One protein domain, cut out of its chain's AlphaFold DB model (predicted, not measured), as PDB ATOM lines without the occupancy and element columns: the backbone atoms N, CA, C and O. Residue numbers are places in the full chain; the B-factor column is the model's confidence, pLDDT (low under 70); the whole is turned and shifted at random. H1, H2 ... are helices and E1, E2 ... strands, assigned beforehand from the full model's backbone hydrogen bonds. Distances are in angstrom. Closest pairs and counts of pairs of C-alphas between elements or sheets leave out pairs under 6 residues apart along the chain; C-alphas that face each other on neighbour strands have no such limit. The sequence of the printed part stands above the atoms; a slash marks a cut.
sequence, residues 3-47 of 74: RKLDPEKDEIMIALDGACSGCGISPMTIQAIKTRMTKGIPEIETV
ATOM      1  N   ARG A   3     183.944 217.649 223.181       81.44
ATOM      2  CA  ARG A   3     184.763 218.687 223.819       81.44
ATOM      3  C   ARG A   3     186.236 218.333 223.770       81.44
ATOM      4  O   ARG A   3     187.050 219.214 223.523       81.44
ATOM      5  N   LYS A   4     186.559 217.063 224.007       82.38
ATOM      6  CA  LYS A   4     187.934 216.580 224.049       82.38
ATOM      7  C   LYS A   4     187.993 215.100 223.694       82.38
ATOM      8  O   LYS A   4     187.093 214.352 224.064       82.38
ATOM      9  N   LEU A   5     189.043 214.713 222.984       84.81
ATOM     10  CA  LEU A   5     189.382 213.333 222.665       84.81
ATOM     11  C   LEU A   5     190.829 213.108 223.108       84.81
ATOM     12  O   LEU A   5     191.714 213.828 222.648       84.81
ATOM     13  N   ASP A   6     191.041 212.152 224.007       85.00
ATOM     14  CA  ASP A   6     192.342 211.778 224.555       85.00
ATOM     15  C   ASP A   6     192.633 210.313 224.171       85.00
ATOM     16  O   ASP A   6     192.321 209.402 224.939       85.00
ATOM     17  N   PRO A   7     193.222 210.063 222.986       81.38
ATOM     18  CA  PRO A   7     193.474 208.703 222.503       81.38
ATOM     19  C   PRO A   7     194.543 207.973 223.325       81.38
ATOM     20  O   PRO A   7     194.536 206.756 223.390       81.38
ATOM     21  N   GLU A   8     195.440 208.696 224.005       85.38
ATOM     22  CA  GLU A   8     196.437 208.085 224.901       85.38
ATOM     23  C   GLU A   8     195.824 207.486 226.175       85.38
ATOM     24  O   GLU A   8     196.468 206.693 226.856       85.38
ATOM     25  N   LYS A   9     194.610 207.917 226.531       84.31
ATOM     26  CA  LYS A   9     193.871 207.445 227.707       84.31
ATOM     27  C   LYS A   9     192.627 206.641 227.335       84.31
ATOM     28  O   LYS A   9     191.874 206.280 228.232       84.31
ATOM     29  N   ASP A  10     192.376 206.445 226.039       85.19
ATOM     30  CA  ASP A  10     191.147 205.837 225.521       85.19
ATOM     31  C   ASP A  10     189.877 206.522 226.089       85.19
ATOM     32  O   ASP A  10     188.854 205.882 226.370       85.19
ATOM     33  N   GLU A  11     189.944 207.849 226.279       85.88
ATOM     34  CA  GLU A  11     188.913 208.676 226.920       85.88
ATOM     35  C   GLU A  11     188.370 209.750 225.965       85.88
ATOM     36  O   GLU A  11     189.109 210.452 225.270       85.88
ATOM     37  N   ILE A  12     187.049 209.945 225.972       86.12
ATOM     38  CA  ILE A  12     186.397 211.045 225.250       86.12
ATOM     39  C   ILE A  12     185.458 211.828 226.165       86.12
ATOM     40  O   ILE A  12     184.615 211.264 226.862       86.12
ATOM     41  N   MET A  13     185.573 213.156 226.124       85.50
ATOM     42  CA  MET A  13     184.659 214.077 226.787       85.50
ATOM     43  C   MET A  13     183.732 214.726 225.772       85.50
ATOM     44  O   MET A  13     184.159 215.380 224.814       85.50
ATOM     45  N   ILE A  14     182.435 214.603 226.016       81.75
ATOM     46  CA  ILE A  14     181.389 215.241 225.232       81.75
ATOM     47  C   ILE A  14     180.548 216.111 226.154       81.75
ATOM     48  O   ILE A  14     180.207 215.705 227.256       81.75
ATOM     49  N   ALA A  15     180.179 217.299 225.692       78.62
ATOM     50  CA  ALA A  15     179.154 218.082 226.360       78.62
ATOM     51  C   ALA A  15     177.841 217.905 225.612       78.62
ATOM     52  O   ALA A  15     177.771 218.102 224.393       78.62
ATOM     53  N   LEU A  16     176.801 217.570 226.350       73.69
ATOM     54  CA  LEU A  16     175.416 217.537 225.905       73.69
ATOM     55  C   LEU A  16     174.695 218.829 226.324       73.69
ATOM     56  O   LEU A  16     173.489 218.829 226.564       73.69
ATOM     57  N   ASP A  17     175.456 219.924 226.388       64.44
ATOM     58  CA  ASP A  17     174.971 221.285 226.584       64.44
ATOM     59  C   ASP A  17     173.923 221.610 225.504       64.44
ATOM     60  O   ASP A  17     174.205 221.534 224.305       64.44
ATOM     61  N   GLY A  18     172.688 221.883 225.934       56.06
ATOM     62  CA  GLY A  18     171.604 222.342 225.061       56.06
ATOM     63  C   GLY A  18     170.647 221.290 224.485       56.06
ATOM     64  O   GLY A  18     169.771 221.668 223.714       56.06
ATOM     65  N   ALA A  19     170.736 219.999 224.839       58.00
ATOM     66  CA  ALA A  19     169.776 219.004 224.317       58.00
ATOM     67  C   ALA A  19     168.349 219.165 224.884       58.00
ATOM     68  O   ALA A  19     167.379 218.850 224.206       58.00
ATOM     69  N   CYS A  20     168.238 219.677 226.107       52.53
ATOM     70  CA  CYS A  20     167.058 220.309 226.688       52.53
ATOM     71  C   CYS A  20     167.600 221.199 227.805       52.53
ATOM     72  O   CYS A  20     168.302 220.706 228.681       52.53
ATOM     73  N   SER A  21     167.315 222.496 227.756       55.16
ATOM     74  CA  SER A  21     167.750 223.574 228.658       55.16
ATOM     75  C   SER A  21     167.439 223.334 230.151       55.16
ATOM     76  O   SER A  21     166.609 224.022 230.738       55.16
ATOM     77  N   GLY A  22     168.100 222.353 230.769       52.78
ATOM     78  CA  GLY A  22     167.903 221.950 232.162       52.78
ATOM     79  C   GLY A  22     167.009 220.722 232.379       52.78
ATOM     80  O   GLY A  22     166.750 220.377 233.528       52.78
ATOM     81  N   CYS A  23     166.562 220.014 231.332       59.84
ATOM     82  CA  CYS A  23     165.988 218.677 231.537       59.84
ATOM     83  C   CYS A  23     167.135 217.675 231.482       59.84
ATOM     84  O   CYS A  23     167.613 217.349 230.396       59.84
ATOM     85  N   GLY A  24     167.600 217.241 232.656       63.91
ATOM     86  CA  GLY A  24     168.677 216.265 232.782       63.91
ATOM     87  C   GLY A  24     168.490 215.115 231.798       63.91
ATOM     88  O   GLY A  24     167.434 214.483 231.744       63.91
ATOM     89  N   ILE A  25     169.503 214.890 230.962       72.38
ATOM     90  CA  ILE A  25     169.484 213.797 229.997       72.38
ATOM     91  C   ILE A  25     169.356 212.492 230.778       72.38
ATOM     92  O   ILE A  25     170.164 212.210 231.661       72.38
ATOM     93  N   SER A  26     168.361 211.681 230.423       72.00
ATOM     94  CA  SER A  26     168.136 210.393 231.071       72.00
ATOM     95  C   SER A  26     169.404 209.525 231.039       72.00
ATOM     96  O   SER A  26     170.053 209.441 229.989       72.00
ATOM     97  N   PRO A  27     169.715 208.782 232.116       71.44
ATOM     98  CA  PRO A  27     170.854 207.862 232.151       71.44
ATOM     99  C   PRO A  27     170.872 206.863 230.982       71.44
ATOM    100  O   PRO A  27     171.935 206.542 230.452       71.44
ATOM    101  N   MET A  28     169.697 206.429 230.509       80.06
ATOM    102  CA  MET A  28     169.581 205.574 229.320       80.06
ATOM    103  C   MET A  28     170.106 206.240 228.046       80.06
ATOM    104  O   MET A  28     170.741 205.589 227.218       80.06
ATOM    105  N   THR A  29     169.881 207.543 227.883       79.06
ATOM    106  CA  THR A  29     170.390 208.292 226.732       79.06
ATOM    107  C   THR A  29     171.910 208.419 226.808       79.06
ATOM    108  O   THR A  29     172.579 208.232 225.794       79.06
ATOM    109  N   ILE A  30     172.474 208.643 228.002       77.81
ATOM    110  CA  ILE A  30     173.933 208.650 228.208       77.81
ATOM    111  C   ILE A  30     174.531 207.289 227.818       77.81
ATOM    112  O   ILE A  30     175.496 207.232 227.055       77.81
ATOM    113  N   GLN A  31     173.917 206.185 228.253       81.38
ATOM    114  CA  GLN A  31     174.351 204.832 227.883       81.38
ATOM    115  C   GLN A  31     174.249 204.554 226.377       81.38
ATOM    116  O   GLN A  31     175.151 203.948 225.790       81.38
ATOM    117  N   ALA A  32     173.183 205.017 225.721       85.12
ATOM    118  CA  ALA A  32     173.023 204.874 224.276       85.12
ATOM    119  C   ALA A  32     174.102 205.651 223.503       85.12
ATOM    120  O   ALA A  32     174.641 205.146 222.514       85.12
ATOM    121  N   ILE A  33     174.449 206.855 223.969       82.25
ATOM    122  CA  ILE A  33     175.528 207.656 223.386       82.25
ATOM    123  C   ILE A  33     176.872 206.961 223.591       82.25
ATOM    124  O   ILE A  33     177.603 206.803 222.616       82.25
ATOM    125  N   LYS A  34     177.158 206.465 224.804       81.00
ATOM    126  CA  LYS A  34     178.367 205.676 225.079       81.00
ATOM    127  C   LYS A  34     178.492 204.506 224.102       81.00
ATOM    128  O   LYS A  34     179.513 204.366 223.448       81.00
ATOM    129  N   THR A  35     177.417 203.742 223.917       85.75
ATOM    130  CA  THR A  35     177.394 202.585 223.007       85.75
ATOM    131  C   THR A  35     177.614 202.970 221.541       85.75
ATOM    132  O   THR A  35     178.228 202.220 220.789       85.75
ATOM    133  N   ARG A  36     177.090 204.115 221.090       85.25
ATOM    134  CA  ARG A  36     177.336 204.602 219.722       85.25
ATOM    135  C   ARG A  36     178.762 205.109 219.533       85.25
ATOM    136  O   ARG A  36     179.323 204.882 218.469       85.25
ATOM    137  N   MET A  37     179.329 205.766 220.542       82.44
ATOM    138  CA  MET A  37     180.699 206.284 220.514       82.44
ATOM    139  C   MET A  37     181.714 205.140 220.437       82.44
ATOM    140  O   MET A  37     182.510 205.114 219.506       82.44
ATOM    141  N   THR A  38     181.608 204.143 221.319       82.75
ATOM    142  CA  THR A  38     182.522 202.985 221.325       82.75
ATOM    143  C   THR A  38     182.394 202.115 220.071       82.75
ATOM    144  O   THR A  38     183.351 201.481 219.644       82.75
ATOM    145  N   LYS A  39     181.221 202.100 219.420       84.25
ATOM    146  CA  LYS A  39     181.040 201.441 218.114       84.25
ATOM    147  C   LYS A  39     181.664 202.204 216.947       84.25
ATOM    148  O   LYS A  39     182.007 201.583 215.948       84.25
ATOM    149  N   GLY A  40     181.728 203.531 217.031       83.06
ATOM    150  CA  GLY A  40     182.308 204.373 215.984       83.06
ATOM    151  C   GLY A  40     183.822 204.504 216.100       83.06
ATOM    152  O   GLY A  40     184.491 204.646 215.082       83.06
ATOM    153  N   ILE A  41     184.348 204.450 217.326       80.50
ATOM    154  CA  ILE A  41     185.763 204.640 217.619       80.50
ATOM    155  C   ILE A  41     186.207 203.520 218.580       80.50
ATOM    156  O   ILE A  41     185.988 203.633 219.786       80.50
ATOM    157  N   PRO A  42     186.765 202.409 218.058       77.00
ATOM    158  CA  PRO A  42     187.093 201.227 218.861       77.00
ATOM    159  C   PRO A  42     188.306 201.420 219.789       77.00
ATOM    160  O   PRO A  42     188.502 200.615 220.688       77.00
ATOM    161  N   GLU A  43     189.093 202.477 219.585       80.19
ATOM    162  CA  GLU A  43     190.217 202.924 220.433       80.19
ATOM    163  C   GLU A  43     189.761 203.771 221.639       80.19
ATOM    164  O   GLU A  43     190.527 204.552 222.184       80.19
ATOM    165  N   ILE A  44     188.479 203.728 222.013       82.62
ATOM    166  CA  ILE A  44     187.963 204.489 223.157       82.62
ATOM    167  C   ILE A  44     187.089 203.570 224.002       82.62
ATOM    168  O   ILE A  44     186.066 203.064 223.534       82.62
ATOM    169  N   GLU A  45     187.449 203.392 225.271       82.19
ATOM    170  CA  GLU A  45     186.698 202.566 226.225       82.19
ATOM    171  C   GLU A  45     185.796 203.413 227.138       82.19
ATOM    172  O   GLU A  45     184.722 202.973 227.587       82.19
ATOM    173  N   THR A  46     186.191 204.666 227.376       82.69
ATOM    174  CA  THR A  46     185.569 205.533 228.377       82.69
ATOM    175  C   THR A  46     184.989 206.799 227.750       82.69
ATOM    176  O   THR A  46     185.647 207.538 227.026       82.69
ATOM    177  N   VAL A  47     183.713 207.067 228.046       83.56
ATOM    178  CA  VAL A  47     182.965 208.221 227.526       83.56
ATOM    179  C   VAL A  47     182.410 209.013 228.701       83.56
ATOM    180  O   VAL A  47     181.574 208.501 229.449       83.56
TER     181      VAL A  47
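Overview. This is residues 3 to 47 of the 74 residues of the protein "Fe-S cluster biogenesis protein NfuA, 4Fe-4S-binding domain" of Haloarculaceae archaeon HSR-Bgl (UniProt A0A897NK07). A two-strand hairpin, E1 and E2, is set over one helix, H1; the long loop between E2 and H1 sticks out at one end with residues 18 to 23. After H1 the last stretch folds back, and residues 46 to 47 pair with E2. The printed part has 45 residues, in the order E1, E2, H1, with an antiparallel sheet and a mixed class. It is elongated, 32 by 18 by 13 A, and only just loose, close to compact, with a radius of gyration of the C-alphas of 11.4 A.

Along the chain. Find C-alpha 3 at (184.763, 218.687, 223.819), where E1, residues 3 to 6, begins. E2 is residues 11 to 15, 13.6 A long. H1, residues 27 to 40, runs 20.1 A to C-alpha 40 at (182.308, 204.373, 215.984).

Arrangement. E1 and E2 form an antiparallel hairpin at 178 degrees; look for N 3 and O 13, 2.8 A apart, within hydrogen-bond range. Residues 11 to 12 of E2 pair parallel with residues 46 to 47. E1 and H1 are apart. In H1 every O i to N i+4 pair is within hydrogen-bond range.

Size, cuts and confidence. The C-alphas of Glu 8 and Cys 23 are the two farthest apart, 32.9 A. The printed part has no cut. The link E2 to H1 is long, and residues 17 to 24 have pLDDT under 70.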